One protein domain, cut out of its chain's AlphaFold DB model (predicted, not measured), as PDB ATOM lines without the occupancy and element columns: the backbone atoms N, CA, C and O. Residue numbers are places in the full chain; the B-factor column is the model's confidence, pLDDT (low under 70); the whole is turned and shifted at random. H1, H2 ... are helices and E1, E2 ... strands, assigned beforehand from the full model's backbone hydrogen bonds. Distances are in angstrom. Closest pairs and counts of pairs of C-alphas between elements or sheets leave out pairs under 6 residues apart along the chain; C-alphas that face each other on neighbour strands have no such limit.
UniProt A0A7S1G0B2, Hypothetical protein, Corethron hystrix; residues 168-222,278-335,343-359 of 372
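What this domain is: This is residues 168 to 222, 278 to 335 and 343 to 359 of the 372 residues of the protein "Hypothetical protein" of Corethron hystrix (UniProt A0A7S1G0B2). A twisted sheet of four strands is crossed on one face by H1, while H2 reaches away from the sheet's E4 edge, with H3 near its far end. Residues 327 to 333 stick out. The 130 printed residues hold, in chain order, H1, E1, E2, E3, H2, E4 and H3; the sheet order is E1, E2, E3, E4, all antiparallel. The class is mixed, with under half of the residues in named elements; the whole is compact, with a radius of gyration of the C-alphas of 16.2 A and spans of 45 by 33 by 30 A.

Where its parts are: E1 is residues 187 to 190, E2 201 to 208 with 20.4 A, E3 214 to 220 with 19.7 A, and E4 315 to 319. H1, residues 168 to 178, begins at C-alpha 168 (269.790, 267.121, 220.323) and is 15.3 A long. H2, residues 279 to 295, is 24.3 A long. H3, residues 343 to 352, ends at C-alpha 352 (295.152, 296.972, 211.820).

How they stand to each other: E1, E2 and E3 form a meander, each strand the antiparallel neighbour of the one before. Within hydrogen-bond range are N 188 and O 207 across the neighbours E1 and E2, 2.8 A, N 204 and O 217 across the neighbours E2 and E3, 2.8 A, and N 216 and O 318 across the antiparallel neighbours E3 and E4, 2.8 A. E2 bends by 59 degrees at residue 205. H1 on one face gives two layers, helix over sheet: it runs across the strands, 81 degrees to E3 on the local plane, at a height over the sheet of 9.4 A; its closest C-alphas to E3 are Ala 170 and Val 219, 6.3 A. H2 only grazes the sheet with residues 279 to 286; the C-alphas of Tyr 279 and Leu 316 of E4 are closest, 5.9 A. H2 and H3 are close but not clearly touching, about perpendicular at 78 degrees; their closest C-alphas are Met 293 and Ala 344, 7.2 A. Every O i to N i+4 pair is within hydrogen-bond range in H1 and H2, and 5 of 6 in H3.

The domain as a whole: The farthest C-alphas, Ser 181 and Pro 332, are 49.4 A apart. Residues 223 to 277 and 336 to 342 are not printed, with gaps of 13.0 A and 12.4 A between C-alphas. The link from H2 to E4 is long. Residues 352 to 359 are under pLDDT 70.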
ATOM      1  N   ASP A 168     269.820 268.239 221.274       96.12
ATOM      2  CA  ASP A 168     269.790 267.121 220.323       96.12
ATOM      3  C   ASP A 168     270.026 267.607 218.890       96.12
ATOM      4  O   ASP A 168     270.893 267.085 218.189       96.12
ATOM      5  N   VAL A 169     269.360 268.695 218.502       95.75
ATOM      6  CA  VAL A 169     269.556 269.343 217.202       95.75
ATOM      7  C   VAL A 169     270.979 269.898 217.063       95.75
ATOM      8  O   VAL A 169     271.595 269.770 216.005       95.75
ATOM      9  N   ALA A 170     271.551 270.477 218.125       96.12
ATOM     10  CA  ALA A 170     272.942 270.946 218.106       96.12
ATOM     11  C   ALA A 170     273.932 269.785 217.912       96.12
ATOM     12  O   ALA A 170     274.913 269.902 217.175       96.12
ATOM     13  N   TYR A 171     273.666 268.643 218.545       96.50
ATOM     14  CA  TYR A 171     274.512 267.456 218.454       96.50
ATOM     15  C   TYR A 171     274.431 266.808 217.070       96.50
ATOM     16  O   TYR A 171     275.451 266.351 216.553       96.50
ATOM     17  N   GLU A 172     273.263 266.826 216.428       96.06
ATOM     18  CA  GLU A 172     273.110 266.413 215.030       96.06
ATOM     19  C   GLU A 172     273.929 267.296 214.077       96.06
ATOM     20  O   GLU A 172     274.614 266.775 213.192       96.06
ATOM     21  N   VAL A 173     273.920 268.620 214.283       95.62
ATOM     22  CA  VAL A 173     274.770 269.551 213.518       95.62
ATOM     23  C   VAL A 173     276.247 269.209 213.715       95.62
ATOM     24  O   VAL A 173     276.973 269.084 212.730       95.62
ATOM     25  N   LEU A 174     276.686 268.986 214.958       96.94
ATOM     26  CA  LEU A 174     278.068 268.605 215.260       96.94
ATOM     27  C   LEU A 174     278.485 267.305 214.560       96.94
ATOM     28  O   LEU A 174     279.538 267.268 213.927       96.94
ATOM     29  N   LEU A 175     277.671 266.248 214.647       96.88
ATOM     30  CA  LEU A 175     277.956 264.961 214.002       96.88
ATOM     31  C   LEU A 175     278.100 265.120 212.485       96.88
ATOM     32  O   LEU A 175     279.050 264.601 211.892       96.88
ATOM     33  N   LYS A 176     277.185 265.876 211.867       95.50
ATOM     34  CA  LYS A 176     277.174 266.123 210.422       95.50
ATOM     35  C   LYS A 176     278.397 266.917 209.962       95.50
ATOM     36  O   LYS A 176     279.067 266.499 209.023       95.50
ATOM     37  N   GLU A 177     278.688 268.041 210.608       94.88
ATOM     38  CA  GLU A 177     279.768 268.958 210.211       94.88
ATOM     39  C   GLU A 177     281.155 268.357 210.456       94.88
ATOM     40  O   GLU A 177     282.077 268.525 209.655       94.88
ATOM     41  N   LEU A 178     281.308 267.609 211.551       95.69
ATOM     42  CA  LEU A 178     282.567 266.951 211.892       95.69
ATOM     43  C   LEU A 178     282.737 265.595 211.188       95.69
ATOM     44  O   LEU A 178     283.813 265.004 211.274       95.69
ATOM     45  N   GLY A 179     281.712 265.109 210.478       94.81
ATOM     46  CA  GLY A 179     281.743 263.831 209.761       94.81
ATOM     47  C   GLY A 179     281.917 262.621 210.683       94.81
ATOM     48  O   GLY A 179     282.483 261.609 210.270       94.81
ATOM     49  N   ALA A 180     281.470 262.730 211.936       93.25
ATOM     50  CA  ALA A 180     281.632 261.702 212.955       93.25
ATOM     51  C   ALA A 180     280.345 260.893 213.137       93.25
ATOM     52  O   ALA A 180     279.239 261.422 213.067       93.25
ATOM     53  N   SER A 181     280.495 259.599 213.423       93.31
ATOM     54  CA  SER A 181     279.372 258.738 213.828       93.31
ATOM     55  C   SER A 181     279.046 258.863 215.319       93.31
ATOM     56  O   SER A 181     277.924 258.577 215.726       93.31
ATOM     57  N   ASP A 182     280.019 259.286 216.131       94.81
ATOM     58  CA  ASP A 182     279.877 259.502 217.571       94.81
ATOM     59  C   ASP A 182     280.807 260.640 218.013       94.81
ATOM     60  O   ASP A 182     282.017 260.589 217.777       94.81
ATOM     61  N   LEU A 183     280.255 261.651 218.692       95.56
ATOM     62  CA  LEU A 183     281.019 262.789 219.209       95.56
ATOM     63  C   LEU A 183     282.083 262.368 220.225       95.56
ATOM     64  O   LEU A 183     283.085 263.067 220.351       95.56
ATOM     65  N   ARG A 184     281.939 261.209 220.884       94.75
ATOM     66  CA  ARG A 184     282.945 260.670 221.818       94.75
ATOM     67  C   ARG A 184     284.286 260.340 221.169       94.75
ATOM     68  O   ARG A 184     285.287 260.218 221.867       94.75
ATOM     69  N   GLN A 185     284.322 260.213 219.841       95.00
ATOM     70  CA  GLN A 185     285.567 260.054 219.081       95.00
ATOM     71  C   GLN A 185     286.395 261.348 219.060       95.00
ATOM     72  O   GLN A 185     287.610 261.297 218.895       95.00
ATOM     73  N   ILE A 186     285.739 262.500 219.232       96.62
ATOM     74  CA  ILE A 186     286.339 263.836 219.159       96.62
ATOM     75  C   ILE A 186     286.428 264.462 220.554       96.62
ATOM     76  O   ILE A 186     287.457 265.041 220.909       96.62
ATOM     77  N   PHE A 187     285.379 264.311 221.363       97.69
ATOM     78  CA  PHE A 187     285.260 264.888 222.696       97.69
ATOM     79  C   PHE A 187     285.041 263.793 223.746       97.69
ATOM     80  O   PHE A 187     283.993 263.155 223.771       97.69
ATOM     81  N   THR A 188     285.986 263.611 224.671       96.88
ATOM     82  CA  THR A 188     285.835 262.678 225.805       96.88
ATOM     83  C   THR A 188     284.630 263.036 226.676       96.88
ATOM     84  O   THR A 188     283.981 262.162 227.249       96.88
ATOM     85  N   SER A 189     284.313 264.328 226.766       96.38
ATOM     86  CA  SER A 189     283.106 264.840 227.407       96.38
ATOM     87  C   SER A 189     282.611 266.078 226.674       96.38
ATOM     88  O   SER A 189     283.428 266.895 226.252       96.38
ATOM     89  N   LEU A 190     281.294 266.251 226.602       96.81
ATOM     90  CA  LEU A 190     280.617 267.458 226.129       96.81
ATOM     91  C   LEU A 190     279.414 267.717 227.050       96.81
ATOM     92  O   LEU A 190     278.741 266.765 227.449       96.81
ATOM     93  N   SER A 191     279.184 268.968 227.448       96.00
ATOM     94  CA  SER A 191     278.101 269.332 228.372       96.00
ATOM     95  C   SER A 191     276.719 269.086 227.762       96.00
ATOM     96  O   SER A 191     276.495 269.496 226.640       96.00
ATOM     97  N   GLU A 192     275.783 268.483 228.499       94.19
ATOM     98  CA  GLU A 192     274.413 268.219 228.010       94.19
ATOM     99  C   GLU A 192     273.640 269.509 227.685       94.19
ATOM    100  O   GLU A 192     273.019 269.636 226.626       94.19
ATOM    101  N   ASP A 193     273.750 270.500 228.571       93.69
ATOM    102  CA  ASP A 193     273.197 271.832 228.365       93.69
ATOM    103  C   ASP A 193     274.247 272.784 227.771       93.69
ATOM    104  O   ASP A 193     275.433 272.722 228.146       93.69
ATOM    105  N   PRO A 194     273.836 273.729 226.904       93.56
ATOM    106  CA  PRO A 194     274.726 274.772 226.430       93.56
ATOM    107  C   PRO A 194     275.181 275.645 227.600       93.56
ATOM    108  O   PRO A 194     274.409 276.069 228.466       93.56
ATOM    109  N   VAL A 195     276.470 275.962 227.617       91.25
ATOM    110  CA  VAL A 195     277.036 276.892 228.591       91.25
ATOM    111  C   VAL A 195     276.675 278.341 228.289       91.25
ATOM    112  O   VAL A 195     276.643 279.163 229.208       91.25
ATOM    113  N   ALA A 196     276.385 278.639 227.027       86.69
ATOM    114  CA  ALA A 196     275.879 279.922 226.590       86.69
ATOM    115  C   ALA A 196     275.094 279.806 225.285       86.69
ATOM    116  O   ALA A 196     275.264 278.856 224.522       86.69
ATOM    117  N   SER A 197     274.251 280.799 225.027       86.19
ATOM    118  CA  SER A 197     273.435 280.887 223.824       86.19
ATOM    119  C   SER A 197     273.385 282.335 223.364       86.19
ATOM    120  O   SER A 197     273.136 283.235 224.165       86.19
ATOM    121  N   ALA A 198     273.622 282.520 222.075       80.50
ATOM    122  CA  ALA A 198     273.724 283.790 221.383       80.50
ATOM    123  C   ALA A 198     272.674 283.874 220.263       80.50
ATOM    124  O   ALA A 198     271.838 282.980 220.099       80.50
ATOM    125  N   SER A 199     272.711 284.953 219.479       80.69
ATOM    126  CA  SER A 199     271.763 285.196 218.384       80.69
ATOM    127  C   SER A 199     271.782 284.077 217.324       80.69
ATOM    128  O   SER A 199     270.729 283.530 216.991       80.69
ATOM    129  N   ILE A 200     272.966 283.670 216.853       88.44
ATOM    130  CA  ILE A 200     273.134 282.716 215.736       88.44
ATOM    131  C   ILE A 200     273.572 281.302 216.142       88.44
ATOM    132  O   ILE A 200     273.711 280.436 215.283       88.44
ATOM    133  N   GLY A 201     273.814 281.041 217.427       91.44
ATOM    134  CA  GLY A 201     274.366 279.760 217.866       91.44
ATOM    135  C   GLY A 201     274.466 279.609 219.377       91.44
ATOM    136  O   GLY A 201     274.034 280.468 220.144       91.44
ATOM    137  N   GLN A 202     275.037 278.490 219.805       92.81
ATOM    138  CA  GLN A 202     275.225 278.113 221.203       92.81
ATOM    139  C   GLN A 202     276.628 277.601 221.446       92.81
ATOM    140  O   GLN A 202     277.271 277.112 220.528       92.81
ATOM    141  N   VAL A 203     277.080 277.659 222.693       94.19
ATOM    142  CA  VAL A 203     278.392 277.164 223.101       94.19
ATOM    143  C   VAL A 203     278.220 276.035 224.102       94.19
ATOM    144  O   VAL A 203     277.459 276.164 225.060       94.19
ATOM    145  N   TYR A 204     278.978 274.964 223.911       96.00
ATOM    146  CA  TYR A 204     279.087 273.810 224.794       96.00
ATOM    147  C   TYR A 204     280.501 273.734 225.366       96.00
ATOM    148  O   TYR A 204     281.462 274.144 224.718       96.00
ATOM    149  N   ARG A 205     280.647 273.213 226.586       96.62
ATOM    150  CA  ARG A 205     281.971 272.957 227.169       96.62
ATOM    151  C   ARG A 205     282.338 271.506 226.919       96.62
ATOM    152  O   ARG A 205     281.540 270.619 227.223       96.62
ATOM    153  N   GLY A 206     283.533 271.267 226.393       96.75
ATOM    154  CA  GLY A 206     284.014 269.927 226.084       96.75
ATOM    155  C   GLY A 206     285.457 269.679 226.506       96.75
ATOM    156  O   GLY A 206     286.163 270.592 226.927       96.75
ATOM    157  N   ILE A 207     285.885 268.423 226.384       98.06
ATOM    158  CA  ILE A 207     287.277 267.985 226.552       98.06
ATOM    159  C   ILE A 207     287.675 267.212 225.300       98.06
ATOM    160  O   ILE A 207     287.013 266.232 224.963       98.06
ATOM    161  N   LEU A 208     288.749 267.621 224.624       97.50
ATOM    162  CA  LEU A 208     289.236 266.943 223.421       97.50
ATOM    163  C   LEU A 208     289.776 265.546 223.736       97.50
ATOM    164  O   LEU A 208     290.613 265.380 224.624       97.50
ATOM    165  N   ALA A 209     289.375 264.554 222.944       96.19
ATOM    166  CA  ALA A 209     289.862 263.182 223.066       96.19
ATOM    167  C   ALA A 209     291.345 263.040 222.687       96.19
ATOM    168  O   ALA A 209     292.057 262.227 223.269       96.19
ATOM    169  N   SER A 210     291.825 263.856 221.743       94.75
ATOM    170  CA  SER A 210     293.205 263.809 221.241       94.75
ATOM    171  C   SER A 210     294.243 264.339 222.233       94.75
ATOM    172  O   SER A 210     295.367 263.842 222.267       94.75
ATOM    173  N   SER A 211     293.888 265.357 223.024       95.12
ATOM    174  CA  SER A 211     294.841 266.116 223.847       95.12
ATOM    175  C   SER A 211     294.455 266.248 225.320       95.12
ATOM    176  O   SER A 211     295.297 266.640 226.126       95.12
ATOM    177  N   GLY A 212     293.204 265.961 225.690       95.94
ATOM    178  CA  GLY A 212     292.679 266.185 227.040       95.94
ATOM    179  C   GLY A 212     292.449 267.657 227.400       95.94
ATOM    180  O   GLY A 212     292.121 267.948 228.548       95.94
ATOM    181  N   LYS A 213     292.618 268.593 226.456       95.31
ATOM    182  CA  LYS A 213     292.391 270.026 226.689       95.31
ATOM    183  C   LYS A 213     290.902 270.353 226.772       95.31
ATOM    184  O   LYS A 213     290.098 269.787 226.029       95.31
ATOM    185  N   GLU A 214     290.557 271.300 227.641       97.06
ATOM    186  CA  GLU A 214     289.213 271.872 227.697       97.06
ATOM    187  C   GLU A 214     288.974 272.823 226.519       97.06
ATOM    188  O   GLU A 214     289.845 273.614 226.150       97.06
ATOM    189  N   VAL A 215     287.779 272.747 225.939       96.88
ATOM    190  CA  VAL A 215     287.391 273.523 224.759       96.88
ATOM    191  C   VAL A 215     285.987 274.103 224.883       96.88
ATOM    192  O   VAL A 215     285.103 273.525 225.525       96.88
ATOM    193  N   ALA A 216     285.782 275.243 224.231       96.88
ATOM    194  CA  ALA A 216     284.474 275.795 223.914       96.88
ATOM    195  C   ALA A 216     284.073 275.340 222.503       96.88
ATOM    196  O   ALA A 216     284.803 275.562 221.541       96.88
ATOM    197  N   VAL A 217     282.913 274.696 222.381       97.06
ATOM    198  CA  VAL A 217     282.369 274.182 221.118       97.06
ATOM    199  C   VAL A 217     281.154 275.019 220.742       97.06
ATOM    200  O   VAL A 217     280.075 274.844 221.311       97.06
ATOM    201  N   LYS A 218     281.333 275.958 219.815       96.00
ATOM    202  CA  LYS A 218     280.272 276.817 219.288       96.00
ATOM    203  C   LYS A 218     279.585 276.120 218.114       96.00
ATOM    204  O   LYS A 218     280.240 275.715 217.158       96.00
ATOM    205  N   VAL A 219     278.266 275.997 218.195       95.69
ATOM    206  CA  VAL A 219     277.405 275.336 217.211       95.69
ATOM    207  C   VAL A 219     276.384 276.334 216.697       95.69
ATOM    208  O   VAL A 219     275.656 276.953 217.479       95.69
ATOM    209  N   GLN A 220     276.326 276.489 215.382       93.75
ATOM    210  CA  GLN A 220     275.379 277.383 214.738       93.75
ATOM    211  C   GLN A 220     273.951 276.826 214.817       93.75
ATOM    212  O   GLN A 220     273.728 275.618 214.703       93.75
ATOM    213  N   ARG A 221     272.966 277.715 214.981       92.62
ATOM    214  CA  ARG A 221     271.545 277.372 214.868       92.62
ATOM    215  C   ARG A 221     271.278 276.799 213.465       92.62
ATOM    216  O   ARG A 221     271.723 277.390 212.480       92.62
ATOM    217  N   PRO A 222     270.559 275.671 213.341       90.31
ATOM    218  CA  PRO A 222     270.223 275.119 212.032       90.31
ATOM    219  C   PRO A 222     269.428 276.131 211.203       90.31
ATOM    220  O   PRO A 222     268.644 276.901 211.750       90.31
ATOM    221  N   ASP A 278     279.492 282.617 208.913       88.62
ATOM    222  CA  ASP A 278     280.694 281.882 208.515       88.62
ATOM    223  C   ASP A 278     281.672 281.760 209.694       88.62
ATOM    224  O   ASP A 278     282.451 282.665 210.006       88.62
ATOM    225  N   TYR A 279     281.655 280.597 210.349       91.25
ATOM    226  CA  TYR A 279     282.552 280.319 211.472       91.25
ATOM    227  C   TYR A 279     284.012 280.101 211.059       91.25
ATOM    228  O   TYR A 279     284.900 280.206 211.908       91.25
ATOM    229  N   ARG A 280     284.304 279.868 209.772       90.75
ATOM    230  CA  ARG A 280     285.688 279.829 209.273       90.75
ATOM    231  C   ARG A 280     286.276 281.232 209.236       90.75
ATOM    232  O   ARG A 280     287.437 281.420 209.596       90.75
ATOM    233  N   LEU A 281     285.470 282.211 208.830       86.75
ATOM    234  CA  LEU A 281     285.849 283.618 208.884       86.75
ATOM    235  C   LEU A 281     286.083 284.059 210.338       86.75
ATOM    236  O   LEU A 281     287.103 284.679 210.625       86.75
ATOM    237  N   GLU A 282     285.197 283.688 211.269       86.94
ATOM    238  CA  GLU A 282     285.376 283.965 212.706       86.94
ATOM    239  C   GLU A 282     286.666 283.336 213.270       86.94
ATOM    240  O   GLU A 282     287.430 284.009 213.966       86.94
ATOM    241  N   ALA A 283     286.959 282.078 212.926       90.88
ATOM    242  CA  ALA A 283     288.206 281.402 213.296       90.88
ATOM    243  C   ALA A 283     289.448 282.157 212.797       90.88
ATOM    244  O   ALA A 283     290.347 282.473 213.579       90.88
ATOM    245  N   HIS A 284     289.472 282.496 211.504       89.50
ATOM    246  CA  HIS A 284     290.580 283.222 210.891       89.50
ATOM    247  C   HIS A 284     290.806 284.578 211.569       89.50
ATOM    248  O   HIS A 284     291.922 284.903 211.970       89.50
ATOM    249  N   ASN A 285     289.729 285.330 211.778       86.06
ATOM    250  CA  ASN A 285     289.760 286.629 212.440       86.06
ATOM    251  C   ASN A 285     290.256 286.553 213.892       86.06
ATOM    252  O   ASN A 285     290.971 287.445 214.347       86.06
ATOM    253  N   THR A 286     289.918 285.478 214.605       88.00
ATOM    254  CA  THR A 286     290.401 285.214 215.970       88.00
ATOM    255  C   THR A 286     291.923 285.024 215.989       88.00
ATOM    256  O   THR A 286     292.616 285.617 216.818       88.00
ATOM    257  N   ALA A 287     292.463 284.245 215.047       88.06
ATOM    258  CA  ALA A 287     293.902 284.006 214.929       88.06
ATOM    259  C   ALA A 287     294.684 285.258 214.482       88.06
ATOM    260  O   ALA A 287     295.767 285.547 215.009       88.06
ATOM    261  N   GLU A 288     294.129 286.027 213.540       86.75
ATOM    262  CA  GLU A 288     294.701 287.302 213.088       86.75
ATOM    263  C   GLU A 288     294.735 288.331 214.221       86.75
ATOM    264  O   GLU A 288     295.749 289.005 214.414       86.75
ATOM    265  N   PHE A 289     293.671 288.413 215.024       86.31
ATOM    266  CA  PHE A 289     293.625 289.292 216.189       86.31
ATOM    267  C   PHE A 289     294.737 288.981 217.193       86.31
ATOM    268  O   PHE A 289     295.487 289.884 217.568       86.31
ATOM    269  N   GLU A 290     294.883 287.714 217.590       85.75
ATOM    270  CA  GLU A 290     295.925 287.284 218.532       85.75
ATOM    271  C   GLU A 290     297.320 287.663 218.019       85.75
ATOM    272  O   GLU A 290     298.151 288.223 218.741       85.75
ATOM    273  N   THR A 291     297.566 287.417 216.732       87.88
ATOM    274  CA  THR A 291     298.831 287.758 216.078       87.88
ATOM    275  C   THR A 291     299.066 289.270 216.069       87.88
ATOM    276  O   THR A 291     300.158 289.734 216.411       87.88
ATOM    277  N   ALA A 292     298.041 290.051 215.724       86.44
ATOM    278  CA  ALA A 292     298.117 291.503 215.632       86.44
ATOM    279  C   ALA A 292     298.364 292.175 216.991       86.44
ATOM    280  O   ALA A 292     299.131 293.146 217.042       86.44
ATOM    281  N   MET A 293     297.754 291.669 218.072       85.44
ATOM    282  CA  MET A 293     297.970 292.168 219.436       85.44
ATOM    283  C   MET A 293     299.399 291.887 219.910       85.44
ATOM    284  O   MET A 293     300.096 292.812 220.339       85.44
ATOM    285  N   ARG A 294     299.889 290.651 219.736       87.88
ATOM    286  CA  ARG A 294     301.267 290.273 220.101       87.88
ATOM    287  C   ARG A 294     302.318 291.084 219.349       87.88
ATOM    288  O   ARG A 294     303.269 291.577 219.949       87.88
ATOM    289  N   GLN A 295     302.142 291.285 218.040       88.50
ATOM    290  CA  GLN A 295     303.078 292.078 217.225       88.50
ATOM    291  C   GLN A 295     303.216 293.531 217.699       88.50
ATOM    292  O   GLN A 295     304.238 294.166 217.443       88.50
ATOM    293  N   ARG A 296     302.200 294.057 218.386       86.38
ATOM    294  CA  ARG A 296     302.168 295.428 218.907       86.38
ATOM    295  C   ARG A 296     302.489 295.507 220.402       86.38
ATOM    296  O   ARG A 296     302.380 296.579 220.987       86.38
ATOM    297  N   GLY A 297     302.913 294.396 221.011       86.19
ATOM    298  CA  GLY A 297     303.278 294.325 222.426       86.19
ATOM    299  C   GLY A 297     302.087 294.450 223.380       86.19
ATOM    300  O   GLY A 297     302.263 294.851 224.529       86.19
ATOM    301  N   LEU A 298     300.873 294.137 222.915       84.38
ATOM    302  CA  LEU A 298     299.653 294.135 223.725       84.38
ATOM    303  C   LEU A 298     299.394 292.748 224.332       84.38
ATOM    304  O   LEU A 298     298.301 292.207 224.213       84.38
ATOM    305  N   ASP A 299     300.385 292.189 225.033       83.31
ATOM    306  CA  ASP A 299     300.330 290.827 225.604       83.31
ATOM    307  C   ASP A 299     299.295 290.663 226.735       83.31
ATOM    308  O   ASP A 299     299.026 289.557 227.196       83.31
ATOM    309  N   ALA A 300     298.726 291.774 227.211       84.25
ATOM    310  CA  ALA A 300     297.663 291.782 228.211       84.25
ATOM    311  C   ALA A 300     296.279 291.447 227.629       84.25
ATOM    312  O   ALA A 300     295.332 291.336 228.397       84.25
ATOM    313  N   VAL A 301     296.150 291.334 226.303       85.88
ATOM    314  CA  VAL A 301     294.909 290.946 225.626       85.88
ATOM    315  C   VAL A 301     295.189 289.721 224.775       85.88
ATOM    316  O   VAL A 301     296.148 289.709 224.007       85.88
ATOM    317  N   CYS A 302     294.338 288.707 224.899       85.19
ATOM    318  CA  CYS A 302     294.450 287.488 224.112       85.19
ATOM    319  C   CYS A 302     293.094 287.030 223.570       85.19
ATOM    320  O   CYS A 302     292.033 287.390 224.089       85.19
ATOM    321  N   ALA A 303     293.146 286.225 222.518       88.56
ATOM    322  CA  ALA A 303     292.033 285.445 222.013       88.56
ATOM    323  C   ALA A 303     292.271 283.943 222.253       88.56
ATOM    324  O   ALA A 303     293.420 283.490 222.280       88.56
ATOM    325  N   PRO A 304     291.200 283.149 222.427       91.12
ATOM    326  CA  PRO A 304     291.337 281.713 222.633       91.12
ATOM    327  C   PRO A 304     291.956 281.047 221.405       91.12
ATOM    328  O   PRO A 304     291.587 281.351 220.269       91.12
ATOM    329  N   ALA A 305     292.861 280.093 221.630       92.44
ATOM    330  CA  ALA A 305     293.458 279.340 220.536       92.44
ATOM    331  C   ALA A 305     292.384 278.549 219.772       92.44
ATOM    332  O   ALA A 305     291.595 277.815 220.369       92.44
ATOM    333  N   VAL A 306     292.366 278.679 218.447       95.00
ATOM    334  CA  VAL A 306     291.451 277.943 217.568       95.00
ATOM    335  C   VAL A 306     291.956 276.512 217.366       95.00
ATOM    336  O   VAL A 306     293.145 276.284 217.141       95.00
ATOM    337  N   VAL A 307     291.050 275.534 217.431       96.12
ATOM    338  CA  VAL A 307     291.328 274.129 217.096       96.12
ATOM    339  C   VAL A 307     291.016 273.921 215.611       96.12
ATOM    340  O   VAL A 307     289.930 273.466 215.245       96.12
ATOM    341  N   GLU A 308     291.958 274.323 214.758       95.06
ATOM    342  CA  GLU A 308     291.810 274.427 213.295       95.06
ATOM    343  C   GLU A 308     291.247 273.159 212.636       95.06
ATOM    344  O   GLU A 308     290.407 273.222 211.735       95.06
ATOM    345  N   GLU A 309     291.644 271.977 213.110       95.06
ATOM    346  CA  GLU A 309     291.197 270.698 212.556       95.06
ATOM    347  C   GLU A 309     289.678 270.459 212.700       95.06
ATOM    348  O   GLU A 309     289.085 269.709 211.910       95.06
ATOM    349  N   LEU A 310     289.031 271.131 213.658       96.19
ATOM    350  CA  LEU A 310     287.597 271.027 213.948       96.19
ATOM    351  C   LEU A 310     286.773 272.219 213.434       96.19
ATOM    352  O   LEU A 310     285.553 272.209 213.596       96.19
ATOM    353  N   VAL A 311     287.389 273.213 212.786       94.88
ATOM    354  CA  VAL A 311     286.669 274.372 212.232       94.88
ATOM    355  C   VAL A 311     285.894 273.975 210.975       94.88
ATOM    356  O   VAL A 311     286.449 273.428 210.015       94.88
ATOM    357  N   ARG A 312     284.593 274.257 210.966       94.12
ATOM    358  CA  ARG A 312     283.660 274.027 209.852       94.12
ATOM    359  C   ARG A 312     282.763 275.251 209.681       94.12
ATOM    360  O   ARG A 312     282.850 276.191 210.464       94.12
ATOM    361  N   ASP A 313     281.887 275.235 208.683       89.19
ATOM    362  CA  ASP A 313     281.009 276.377 208.388       89.19
ATOM    363  C   ASP A 313     280.064 276.678 209.562       89.19
ATOM    364  O   ASP A 313     279.760 277.837 209.840       89.19
ATOM    365  N   LYS A 314     279.635 275.634 210.287       92.62
ATOM    366  CA  LYS A 314     278.657 275.732 211.389       92.62
ATOM    367  C   LYS A 314     279.205 275.345 212.760       92.62
ATOM    368  O   LYS A 314     278.443 275.311 213.732       92.62
ATOM    369  N   VAL A 315     280.497 275.025 212.850       95.62
ATOM    370  CA  VAL A 315     281.152 274.589 214.091       95.62
ATOM    371  C   VAL A 315     282.484 275.308 214.261       95.62
ATOM    372  O   VAL A 315     283.349 275.236 213.391       95.62
ATOM    373  N   LEU A 316     282.655 275.963 215.407       95.56
ATOM    374  CA  LEU A 316     283.904 276.594 215.821       95.56
ATOM    375  C   LEU A 316     284.323 276.017 217.170       95.56
ATOM    376  O   LEU A 316     283.556 276.047 218.130       95.56
ATOM    377  N   VAL A 317     285.544 275.493 217.238       96.50
ATOM    378  CA  VAL A 317     286.117 274.959 218.473       96.50
ATOM    379  C   VAL A 317     287.320 275.799 218.860       96.50
ATOM    380  O   VAL A 317     288.255 275.951 218.075       96.50
ATOM    381  N   THR A 318     287.306 276.323 220.081       96.44
ATOM    382  CA  THR A 318     288.411 277.108 220.634       96.44
ATOM    383  C   THR A 318     288.808 276.588 222.006       96.44
ATOM    384  O   THR A 318     288.068 275.841 222.648       96.44
ATOM    385  N   GLU A 319     289.970 277.009 222.485       95.12
ATOM    386  CA  GLU A 319     290.379 276.823 223.871       95.12
ATOM    387  C   GLU A 319     289.320 277.367 224.834       95.12
ATOM    388  O   GLU A 319     288.689 278.402 224.591       95.12
ATOM    389  N   TRP A 320     289.110 276.642 225.932       94.50
ATOM    390  CA  TRP A 320     288.306 277.129 227.039       94.50
ATOM    391  C   TRP A 320     289.106 278.135 227.869       94.50
ATOM    392  O   TRP A 320     290.077 277.762 228.527       94.50
ATOM    393  N   ILE A 321     288.676 279.397 227.889       88.69
ATOM    394  CA  ILE A 321     289.236 280.413 228.790       88.69
ATOM    395  C   ILE A 321     288.365 280.482 230.049       88.69
ATOM    396  O   ILE A 321     287.141 280.358 229.986       88.69
ATOM    397  N   GLN A 322     288.986 280.696 231.211       85.88
ATOM    398  CA  GLN A 322     288.300 280.967 232.475       85.88
ATOM    399  C   GLN A 322     288.669 282.356 233.016       85.88
ATOM    400  O   GLN A 322     289.834 282.731 233.022       85.88
ATOM    401  N   GLY A 323     287.678 283.105 233.502       82.94
ATOM    402  CA  GLY A 323     287.831 284.491 233.937       82.94
ATOM    403  C   GLY A 323     286.495 285.131 234.321       82.94
ATOM    404  O   GLY A 323     285.441 284.487 234.265       82.94
ATOM    405  N   THR A 324     286.552 286.401 234.713       82.88
ATOM    406  CA  THR A 324     285.403 287.192 235.172       82.88
ATOM    407  C   THR A 324     285.147 288.321 234.183       82.88
ATOM    408  O   THR A 324     286.082 288.968 233.723       82.88
ATOM    409  N   ARG A 325     283.882 288.583 233.849       75.75
ATOM    410  CA  ARG A 325     283.540 289.720 232.987       75.75
ATOM    411  C   ARG A 325     283.766 291.043 233.717       75.75
ATOM    412  O   ARG A 325     283.366 291.167 234.874       75.75
ATOM    413  N   LEU A 326     284.294 292.047 233.016       81.00
ATOM    414  CA  LEU A 326     284.562 293.368 233.599       81.00
ATOM    415  C   LEU A 326     283.337 294.064 234.188       81.00
ATOM    416  O   LEU A 326     283.456 294.750 235.194       81.00
ATOM    417  N   ASP A 327     282.165 293.912 233.571       74.62
ATOM    418  CA  ASP A 327     280.924 294.548 234.029       74.62
ATOM    419  C   ASP A 327     280.437 294.006 235.382       74.62
ATOM    420  O   ASP A 327     279.606 294.630 236.042       74.62
ATOM    421  N   ARG A 328     280.950 292.843 235.797       77.19
ATOM    422  CA  ARG A 328     280.614 292.168 237.057       77.19
ATOM    423  C   ARG A 328     281.785 292.103 238.027       77.19
ATOM    424  O   ARG A 328     281.605 291.635 239.151       77.19
ATOM    425  N   ASP A 329     282.965 292.531 237.597       80.50
ATOM    426  CA  ASP A 329     284.139 292.569 238.443       80.50
ATOM    427  C   ASP A 329     284.105 293.843 239.303       80.50
ATOM    428  O   ASP A 329     283.883 294.949 238.816       80.50
ATOM    429  N   ALA A 330     284.279 293.672 240.612       84.06
ATOM    430  CA  ALA A 330     284.361 294.768 241.578       84.06
ATOM    431  C   ALA A 330     285.816 295.074 241.979       84.06
ATOM    432  O   ALA A 330     286.056 295.862 242.898       84.06
ATOM    433  N   SER A 331     286.785 294.427 241.328       86.06
ATOM    434  CA  SER A 331     288.210 294.629 241.538       86.06
ATOM    435  C   SER A 331     288.613 296.088 241.281       86.06
ATOM    436  O   SER A 331     288.140 296.711 240.326       86.06
ATOM    437  N   PRO A 332     289.550 296.645 242.072       88.19
ATOM    438  CA  PRO A 332     290.132 297.958 241.793       88.19
ATOM    439  C   PRO A 332     290.896 298.011 240.459       88.19
ATOM    440  O   PRO A 332     291.205 299.105 239.990       88.19
ATOM    441  N   ASP A 333     291.186 296.864 239.836       87.31
ATOM    442  CA  ASP A 333     291.884 296.784 238.551       87.31
ATOM    443  C   ASP A 333     290.976 297.050 237.339       87.31
ATOM    444  O   ASP A 333     291.488 297.297 236.246       87.31
ATOM    445  N   VAL A 334     289.645 297.066 237.497       87.31
ATOM    446  CA  VAL A 334     288.702 297.243 236.375       87.31
ATOM    447  C   VAL A 334     288.984 298.498 235.539       87.31
ATOM    448  O   VAL A 334     289.066 298.370 234.318       87.31
ATOM    449  N   PRO A 335     289.226 299.697 236.112       88.88
ATOM    450  CA  PRO A 335     289.575 300.872 235.313       88.88
ATOM    451  C   PRO A 335     290.846 300.681 234.475       88.88
ATOM    452  O   PRO A 335     290.918 301.159 233.342       88.88
ATOM    453  N   ASN A 343     292.706 300.517 224.524       86.38
ATOM    454  CA  ASN A 343     293.941 300.560 223.748       86.38
ATOM    455  C   ASN A 343     293.937 299.497 222.641       86.38
ATOM    456  O   ASN A 343     294.154 299.825 221.480       86.38
ATOM    457  N   ALA A 344     293.578 298.253 222.973       85.00
ATOM    458  CA  ALA A 344     293.430 297.185 221.988       85.00
ATOM    459  C   ALA A 344     292.392 297.536 220.910       85.00
ATOM    460  O   ALA A 344     292.673 297.403 219.722       85.00
ATOM    461  N   TYR A 345     291.230 298.068 221.301       83.38
ATOM    462  CA  TYR A 345     290.197 298.511 220.363       83.38
ATOM    463  C   TYR A 345     290.698 299.606 219.406       83.38
ATOM    464  O   TYR A 345     290.477 299.530 218.197       83.38
ATOM    465  N   LEU A 346     291.396 300.622 219.924       85.56
ATOM    466  CA  LEU A 346     291.961 301.696 219.105       85.56
ATOM    467  C   LEU A 346     293.044 301.172 218.163       85.56
ATOM    468  O   LEU A 346     293.063 301.556 216.998       85.56
ATOM    469  N   THR A 347     293.895 300.262 218.630       83.81
ATOM    470  CA  THR A 347     294.890 299.586 217.799       83.81
ATOM    471  C   THR A 347     294.241 298.795 216.665       83.81
ATOM    472  O   THR A 347     294.684 298.891 215.521       83.81
ATOM    473  N   MET A 348     293.166 298.052 216.937       81.06
ATOM    474  CA  MET A 348     292.427 297.345 215.889       81.06
ATOM    475  C   MET A 348     291.896 298.314 214.827       81.06
ATOM    476  O   MET A 348     292.096 298.096 213.631       81.06
ATOM    477  N   LEU A 349     291.273 299.409 215.270       79.44
ATOM    478  CA  LEU A 349     290.610 300.365 214.391       79.44
ATOM    479  C   LEU A 349     291.595 301.221 213.581       79.44
ATOM    480  O   LEU A 349     291.346 301.481 212.406       79.44
ATOM    481  N   LEU A 350     292.695 301.666 214.195       83.62
ATOM    482  CA  LEU A 350     293.623 302.634 213.602       83.62
ATOM    483  C   LEU A 350     294.841 301.984 212.938       83.62
ATOM    484  O   LEU A 350     295.272 302.465 211.894       83.62
ATOM    485  N   ASP A 351     295.379 300.900 213.506       74.88
ATOM    486  CA  ASP A 351     296.643 300.313 213.036       74.88
ATOM    487  C   ASP A 351     296.457 299.029 212.228       74.88
ATOM    488  O   ASP A 351     297.306 298.701 211.399       74.88
ATOM    489  N   VAL A 352     295.419 298.243 212.520       69.94
ATOM    490  CA  VAL A 352     295.152 296.972 211.820       69.94
ATOM    491  C   VAL A 352     294.150 297.178 210.681       69.94
ATOM    492  O   VAL A 352     294.183 296.448 209.695       69.94
ATOM    493  N   GLY A 353     293.273 298.184 210.789       62.91
ATOM    494  CA  GLY A 353     292.137 298.349 209.878       62.91
ATOM    495  C   GLY A 353     291.062 297.278 210.091       62.91
ATOM    496  O   GLY A 353     290.313 296.961 209.170       62.91
ATOM    497  N   PHE A 354     291.001 296.703 211.295       56.44
ATOM    498  CA  PHE A 354     290.095 295.625 211.669       56.44
ATOM    499  C   PHE A 354     288.941 296.182 212.510       56.44
ATOM    500  O   PHE A 354     289.170 296.790 213.557       56.44
ATOM    501  N   SER A 355     287.691 295.964 212.094       50.22
ATOM    502  CA  SER A 355     286.530 296.284 212.933       50.22
ATOM    503  C   SER A 355     286.150 295.066 213.779       50.22
ATOM    504  O   SER A 355     286.005 293.970 213.230       50.22
ATOM    505  N   PRO A 356     285.914 295.214 215.097       47.41
ATOM    506  CA  PRO A 356     285.358 294.122 215.890       47.41
ATOM    507  C   PRO A 356     284.034 293.607 215.308       47.41
ATOM    508  O   PRO A 356     283.780 292.409 215.316       47.41
ATOM    509  N   ALA A 357     283.236 294.489 214.695       40.25
ATOM    510  CA  ALA A 357     281.954 294.139 214.083       40.25
ATOM    511  C   ALA A 357     282.066 293.247 212.829       40.25
ATOM    512  O   ALA A 357     281.076 292.642 212.439       40.25
ATOM    513  N   THR A 358     283.239 293.154 212.191       38.44
ATOM    514  CA  THR A 358     283.444 292.361 210.962       38.44
ATOM    515  C   THR A 358     284.120 291.013 211.200       38.44
ATOM    516  O   THR A 358     284.407 290.304 210.239       38.44
ATOM    517  N   GLY A 359     284.392 290.633 212.451       35.62
ATOM    518  CA  GLY A 359     285.128 289.389 212.673       35.62
ATOM    519  C   GLY A 359     285.543 289.040 214.088       35.62
ATOM    520  O   GLY A 359     285.900 287.896 214.339       35.62
TER     521      GLY A 359